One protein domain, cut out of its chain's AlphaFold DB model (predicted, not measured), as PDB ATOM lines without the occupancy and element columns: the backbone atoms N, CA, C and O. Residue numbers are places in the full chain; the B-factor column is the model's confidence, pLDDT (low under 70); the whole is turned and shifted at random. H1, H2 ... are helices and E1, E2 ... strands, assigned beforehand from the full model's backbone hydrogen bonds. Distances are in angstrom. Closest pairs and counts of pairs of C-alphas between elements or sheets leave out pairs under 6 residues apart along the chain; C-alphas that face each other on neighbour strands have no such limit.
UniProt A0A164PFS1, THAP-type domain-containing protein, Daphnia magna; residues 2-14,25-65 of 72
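What this domain is: This is residues 2 to 14 and 25 to 65 of the 72 residues of the protein "THAP-type domain-containing protein" of Daphnia magna (UniProt A0A164PFS1). Little regular structure is present: a loop-rich domain with one short helix, H1, at one end and a small antiparallel pair of strands, E1 and E2. Residues 2 to 14 loop past E2 on the side away from E1. The 54 printed residues include E1, H1 and E2 in that order, a mixed class with 16 residues in named elements. The whole is compact, with a radius of gyration of the C-alphas of 10.6 A and spans of 28 by 27 by 18 A.

How they stand to each other: E1, residues 26 to 28, and E2, residues 54 to 56, are antiparallel neighbours at 144 degrees. N 27 and O 55, at 2.8 A, and N 55 and O 27, at 2.9 A, are within hydrogen-bond range. A tight link joins E1 to H1, residues 33 to 42, in which every O i to N i+4 pair is within hydrogen-bond range.

Where its parts are: E1 begins at C-alpha 26, (17.185, 220.788, 261.871), and spans 6.7 A. H1 spans 14.3 A from C-alpha 33, (10.728, 209.749, 276.008). E2 spans 6.7 A and ends at C-alpha 56, (19.145, 217.175, 260.075).

The domain as a whole: The farthest C-alphas, of Phe 14 and Lys 34, are 29.0 A apart. Residues 15 to 24 are not printed; C-alphas 14 and 25 are 13.6 A apart across the cut. The link from H1 to E2 is long. Residue 2 has pLDDT under 70.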
ATOM      1  N   PRO A   2      26.907 225.795 267.839       59.62
ATOM      2  CA  PRO A   2      26.839 225.656 266.389       59.62
ATOM      3  C   PRO A   2      25.710 224.679 266.021       59.62
ATOM      4  O   PRO A   2      25.602 223.616 266.630       59.62
ATOM      5  N   ASN A   3      24.861 225.051 265.055       76.31
ATOM      6  CA  ASN A   3      23.719 224.264 264.561       76.31
ATOM      7  C   ASN A   3      24.188 223.054 263.727       76.31
ATOM      8  O   ASN A   3      23.799 222.899 262.574       76.31
ATOM      9  N   ARG A   4      25.072 222.221 264.281       90.62
ATOM     10  CA  ARG A   4      25.616 221.029 263.619       90.62
ATOM     11  C   ARG A   4      24.728 219.825 263.890       90.62
ATOM     12  O   ARG A   4      24.204 219.674 264.995       90.62
ATOM     13  N   CYS A   5      24.600 218.962 262.888       93.50
ATOM     14  CA  CYS A   5      23.922 217.687 263.054       93.50
ATOM     15  C   CYS A   5      24.649 216.832 264.106       93.50
ATOM     16  O   CYS A   5      25.876 216.772 264.148       93.50
ATOM     17  N   TYR A   6      23.877 216.179 264.967       93.81
ATOM     18  CA  TYR A   6      24.373 215.337 266.049       93.81
ATOM     19  C   TYR A   6      24.830 213.952 265.564       93.81
ATOM     20  O   TYR A   6      25.578 213.281 266.275       93.81
ATOM     21  N   VAL A   7      24.393 213.523 264.375       93.31
ATOM     22  CA  VAL A   7      24.727 212.208 263.815       93.31
ATOM     23  C   VAL A   7      26.219 212.151 263.452       93.31
ATOM     24  O   VAL A   7      26.695 213.033 262.730       93.31
ATOM     25  N   PRO A   8      26.972 211.137 263.925       92.50
ATOM     26  CA  PRO A   8      28.389 210.984 263.606       92.50
ATOM     27  C   PRO A   8      28.660 210.996 262.097       92.50
ATOM     28  O   PRO A   8      27.947 210.366 261.323       92.50
ATOM     29  N   GLY A   9      29.689 211.735 261.675       91.00
ATOM     30  CA  GLY A   9      30.083 211.857 260.265       91.00
ATOM     31  C   GLY A   9      29.207 212.789 259.417       91.00
ATOM     32  O   GLY A   9      29.602 213.143 258.306       91.00
ATOM     33  N   CYS A  10      28.060 213.252 259.924       92.44
ATOM     34  CA  CYS A  10      27.221 214.201 259.203       92.44
ATOM     35  C   CYS A  10      27.822 215.614 259.240       92.44
ATOM     36  O   CYS A  10      28.091 216.166 260.307       92.44
ATOM     37  N   LYS A  11      27.999 216.223 258.060       92.06
ATOM     38  CA  LYS A  11      28.533 217.589 257.914       92.06
ATOM     39  C   LYS A  11      27.452 218.674 257.844       92.06
ATOM     40  O   LYS A  11      27.782 219.853 257.724       92.06
ATOM     41  N   SER A  12      26.164 218.328 257.922       92.31
ATOM     42  CA  SER A  12      25.094 219.333 257.878       92.31
ATOM     43  C   SER A  12      25.234 220.332 259.031       92.31
ATOM     44  O   SER A  12      25.349 219.951 260.199       92.31
ATOM     45  N   GLY A  13      25.219 221.623 258.691       89.31
ATOM     46  CA  GLY A  13      25.381 222.721 259.647       89.31
ATOM     47  C   GLY A  13      26.830 223.095 259.979       89.31
ATOM     48  O   GLY A  13      27.050 223.977 260.813       89.31
ATOM     49  N   PHE A  14      27.822 222.459 259.348       89.56
ATOM     50  CA  PHE A  14      29.196 222.962 259.349       89.56
ATOM     51  C   PHE A  14      29.336 224.167 258.396       89.56
ATOM     52  O   PHE A  14      28.595 224.241 257.413       89.56
ATOM     53  N   THR A  25      16.348 220.750 257.102       90.56
ATOM     54  CA  THR A  25      15.740 221.222 258.349       90.56
ATOM     55  C   THR A  25      16.461 220.578 259.525       90.56
ATOM     56  O   THR A  25      16.915 219.443 259.424       90.56
ATOM     57  N   MET A  26      16.591 221.300 260.636       91.75
ATOM     58  CA  MET A  26      17.185 220.788 261.871       91.75
ATOM     59  C   MET A  26      16.089 220.517 262.898       91.75
ATOM     60  O   MET A  26      15.403 221.442 263.337       91.75
ATOM     61  N   PHE A  27      15.961 219.264 263.318       92.25
ATOM     62  CA  PHE A  27      15.014 218.831 264.338       92.25
ATOM     63  C   PHE A  27      15.692 218.768 265.703       92.25
ATOM     64  O   PHE A  27      16.793 218.235 265.832       92.25
ATOM     65  N   SER A  28      15.047 219.333 266.723       92.44
ATOM     66  CA  SER A  28      15.477 219.180 268.117       92.44
ATOM     67  C   SER A  28      15.312 217.744 268.589       92.44
ATOM     68  O   SER A  28      14.455 217.023 268.079       92.44
ATOM     69  N   ALA A  29      16.064 217.381 269.627       91.44
ATOM     70  CA  ALA A  29      15.765 216.189 270.404       91.44
ATOM     71  C   ALA A  29      14.268 216.164 270.786       91.44
ATOM     72  O   ALA A  29      13.747 217.177 271.278       91.44
ATOM     73  N   PRO A  30      13.562 215.050 270.548       91.50
ATOM     74  CA  PRO A  30      12.155 214.935 270.900       91.50
ATOM     75  C   PRO A  30      11.972 214.999 272.421       91.50
ATOM     76  O   PRO A  30      12.787 214.484 273.184       91.50
ATOM     77  N   LYS A  31      10.883 215.641 272.859       90.25
ATOM     78  CA  LYS A  31      10.480 215.673 274.277       90.25
ATOM     79  C   LYS A  31       9.839 214.356 274.722       90.25
ATOM     80  O   LYS A  31       9.870 214.031 275.902       90.25
ATOM     81  N   ASP A  32       9.248 213.623 273.779       92.69
ATOM     82  CA  ASP A  32       8.676 212.306 274.032       92.69
ATOM     83  C   ASP A  32       9.786 211.296 274.350       92.69
ATOM     84  O   ASP A  32      10.710 211.097 273.559       92.69
ATOM     85  N   GLY A  33       9.688 210.650 275.513       91.19
ATOM     86  CA  GLY A  33      10.728 209.749 276.008       91.19
ATOM     87  C   GLY A  33      10.908 208.492 275.154       91.19
ATOM     88  O   GLY A  33      12.032 208.011 275.013       91.19
ATOM     89  N   LYS A  34       9.836 207.974 274.537       92.81
ATOM     90  CA  LYS A  34       9.916 206.782 273.675       92.81
ATOM     91  C   LYS A  34      10.623 207.113 272.365       92.81
ATOM     92  O   LYS A  34      11.515 206.378 271.944       92.81
ATOM     93  N   LEU A  35      10.273 208.239 271.750       91.75
ATOM     94  CA  LEU A  35      10.910 208.720 270.530       91.75
ATOM     95  C   LEU A  35      12.367 209.120 270.785       91.75
ATOM     96  O   LEU A  35      13.233 208.792 269.976       91.75
ATOM     97  N   LEU A  36      12.664 209.747 271.928       92.50
ATOM     98  CA  LEU A  36      14.034 210.075 272.331       92.50
ATOM     99  C   LEU A  36      14.878 208.819 272.544       92.50
ATOM    100  O   LEU A  36      16.023 208.772 272.090       92.50
ATOM    101  N   LYS A  37      14.324 207.794 273.198       92.25
ATOM    102  CA  LYS A  37      14.989 206.494 273.334       92.25
ATOM    103  C   LYS A  37      15.290 205.902 271.958       92.25
ATOM    104  O   LYS A  37      16.442 205.572 271.697       92.25
ATOM    105  N   ARG A  38      14.306 205.896 271.053       92.38
ATOM    106  CA  ARG A  38      14.487 205.404 269.683       92.38
ATOM    107  C   ARG A  38      15.589 206.171 268.949       92.38
ATOM    108  O   ARG A  38      16.455 205.564 268.341       92.38
ATOM    109  N   TRP A  39      15.636 207.496 269.050       93.38
ATOM    110  CA  TRP A  39      16.724 208.268 268.439       93.38
ATOM    111  C   TRP A  39      18.100 207.888 269.001       93.38
ATOM    112  O   TRP A  39      19.039 207.736 268.228       93.38
ATOM    113  N   ASN A  40      18.226 207.704 270.318       91.81
ATOM    114  CA  ASN A  40      19.484 207.268 270.935       91.81
ATOM    115  C   ASN A  40      19.899 205.850 270.516       91.81
ATOM    116  O   ASN A  40      21.087 205.588 270.398       91.81
ATOM    117  N   GLU A  41      18.943 204.950 270.275       92.25
ATOM    118  CA  GLU A  41      19.223 203.585 269.805       92.25
ATOM    119  C   GLU A  41      19.721 203.562 268.350       92.25
ATOM    120  O   GLU A  41      20.605 202.778 268.012       92.25
ATOM    121  N   PHE A  42      19.176 204.425 267.486       91.50
ATOM    122  CA  PHE A  42      19.515 204.457 266.057       91.50
ATOM    123  C   PHE A  42      20.730 205.328 265.723       91.50
ATOM    124  O   PHE A  42      21.355 205.139 264.679       91.50
ATOM    125  N   ILE A  43      21.073 206.297 266.572       92.25
ATOM    126  CA  ILE A  43      22.253 207.137 266.370       92.25
ATOM    127  C   ILE A  43      23.442 206.431 267.026       92.25
ATOM    128  O   ILE A  43      23.445 206.291 268.245       92.25
ATOM    129  N   PRO A  44      24.478 206.021 266.265       88.69
ATOM    130  CA  PRO A  44      25.583 205.214 266.781       88.69
ATOM    131  C   PRO A  44      26.555 206.065 267.615       88.69
ATOM    132  O   PRO A  44      27.701 206.309 267.230       88.69
ATOM    133  N   ARG A  45      26.092 206.572 268.759       88.62
ATOM    134  CA  ARG A  45      26.852 207.422 269.673       88.62
ATOM    135  C   ARG A  45      26.682 206.918 271.100       88.62
ATOM    136  O   ARG A  45      25.595 206.544 271.509       88.62
ATOM    137  N   LYS A  46      27.776 206.934 271.869       84.75
ATOM    138  CA  LYS A  46      27.754 206.550 273.291       84.75
ATOM    139  C   LYS A  46      27.056 207.588 274.173       84.75
ATOM    140  O   LYS A  46      26.570 207.257 275.245       84.75
ATOM    141  N   GLU A  47      27.068 208.849 273.748       86.81
ATOM    142  CA  GLU A  47      26.427 209.939 274.475       86.81
ATOM    143  C   GLU A  47      24.929 209.991 274.180       86.81
ATOM    144  O   GLU A  47      24.507 209.822 273.038       86.81
ATOM    145  N   THR A  48      24.142 210.323 275.202       85.69
ATOM    146  CA  THR A  48      22.708 210.579 275.061       85.69
ATOM    147  C   THR A  48      22.453 211.912 274.353       85.69
ATOM    148  O   THR A  48      23.122 212.919 274.621       85.69
ATOM    149  N   LEU A  49      21.434 211.957 273.489       88.50
ATOM    150  CA  LEU A  49      20.913 213.194 272.916       88.50
ATOM    151  C   LEU A  49      20.517 214.169 274.027       88.50
ATOM    152  O   LEU A  49      19.647 213.889 274.850       88.50
ATOM    153  N   LYS A  50      21.125 215.353 274.004       88.44
ATOM    154  CA  LYS A  50      20.746 216.467 274.873       88.44
ATOM    155  C   LYS A  50      19.585 217.234 274.231       88.44
ATOM    156  O   LYS A  50      19.497 217.262 273.004       88.44
ATOM    157  N   PRO A  51      18.747 217.945 275.004       87.94
ATOM    158  CA  PRO A  51      17.681 218.793 274.455       87.94
ATOM    159  C   PRO A  51      18.165 219.837 273.434       87.94
ATOM    160  O   PRO A  51      17.425 220.240 272.539       87.94
ATOM    161  N   SER A  52      19.424 220.267 273.554       88.50
ATOM    162  CA  SER A  52      20.084 221.197 272.633       88.50
ATOM    163  C   SER A  52      20.651 220.541 271.369       88.50
ATOM    164  O   SER A  52      21.016 221.255 270.435       88.50
ATOM    165  N   SER A  53      20.721 219.208 271.310       91.00
ATOM    166  CA  SER A  53      21.163 218.469 270.127       91.00
ATOM    167  C   SER A  53      20.166 218.624 268.976       91.00
ATOM    168  O   SER A  53      18.950 218.683 269.182       91.00
ATOM    169  N   LYS A  54      20.693 218.659 267.747       92.75
ATOM    170  CA  LYS A  54      19.915 218.784 266.510       92.75
ATOM    171  C   LYS A  54      20.247 217.653 265.544       92.75
ATOM    172  O   LYS A  54      21.412 217.299 265.416       92.75
ATOM    173  N   VAL A  55      19.258 217.124 264.832       93.56
ATOM    174  CA  VAL A  55      19.450 216.146 263.746       93.56
ATOM    175  C   VAL A  55      18.867 216.717 262.458       93.56
ATOM    176  O   VAL A  55      17.767 217.267 262.471       93.56
ATOM    177  N   CYS A  56      19.609 216.641 261.352       93.94
ATOM    178  CA  CYS A  56      19.145 217.175 260.075       93.94
ATOM    179  C   CYS A  56      18.133 216.240 259.392       93.94
ATOM    180  O   CYS A  56      18.127 215.029 259.614       93.94
ATOM    181  N   SER A  57      17.305 216.806 258.515       92.69
ATOM    182  CA  SER A  57      16.235 216.096 257.805       92.69
ATOM    183  C   SER A  57      16.705 214.952 256.904       92.69
ATOM    184  O   SER A  57      15.896 214.110 256.547       92.69
ATOM    185  N   HIS A  58      17.994 214.883 256.557       91.75
ATOM    186  CA  HIS A  58      18.549 213.796 255.743       91.75
ATOM    187  C   HIS A  58      18.531 212.428 256.441       91.75
ATOM    188  O   HIS A  58      18.675 211.411 255.774       91.75
ATOM    189  N   HIS A  59      18.366 212.394 257.768       92.88
ATOM    190  CA  HIS A  59      18.329 211.152 258.549       92.88
ATOM    191  C   HIS A  59      16.912 210.616 258.790       92.88
ATOM    192  O   HIS A  59      16.739 209.681 259.568       92.88
ATOM    193  N   PHE A  60      15.911 211.201 258.137       90.94
ATOM    194  CA  PHE A  60      14.519 210.769 258.203       90.94
ATOM    195  C   PHE A  60      14.065 210.362 256.808       90.94
ATOM    196  O   PHE A  60      14.516 210.944 255.815       90.94
ATOM    197  N   ALA A  61      13.163 209.384 256.716       88.69
ATOM    198  CA  ALA A  61      12.550 209.082 255.434       88.69
ATOM    199  C   ALA A  61      11.679 210.270 254.997       88.69
ATOM    200  O   ALA A  61      11.111 210.988 255.823       88.69
ATOM    201  N   SER A  62      11.529 210.472 253.689       80.56
ATOM    202  CA  SER A  62      10.729 211.584 253.154       80.56
ATOM    203  C   SER A  62       9.260 211.550 253.598       80.56
ATOM    204  O   SER A  62       8.611 212.589 253.588       80.56
ATOM    205  N   GLY A  63       8.751 210.382 254.011       83.19
ATOM    206  CA  GLY A  63       7.408 210.211 254.569       83.19
ATOM    207  C   GLY A  63       7.298 210.417 256.084       83.19
ATOM    208  O   GLY A  63       6.184 210.477 256.582       83.19
ATOM    209  N   ASP A  64       8.407 210.544 256.818       83.00
ATOM    210  CA  ASP A  64       8.385 210.755 258.278       83.00
ATOM    211  C   ASP A  64       8.330 212.243 258.654       83.00
ATOM    212  O   ASP A  64       8.029 212.609 259.793       83.00
ATOM    213  N   VAL A  65       8.656 213.122 257.701       82.81
ATOM    214  CA  VAL A  65       8.743 214.568 257.907       82.81
ATOM    215  C   VAL A  65       7.591 215.260 257.197       82.81
ATOM    216  O   VAL A  65       7.599 215.442 255.982       82.81
TER     217      VAL A  65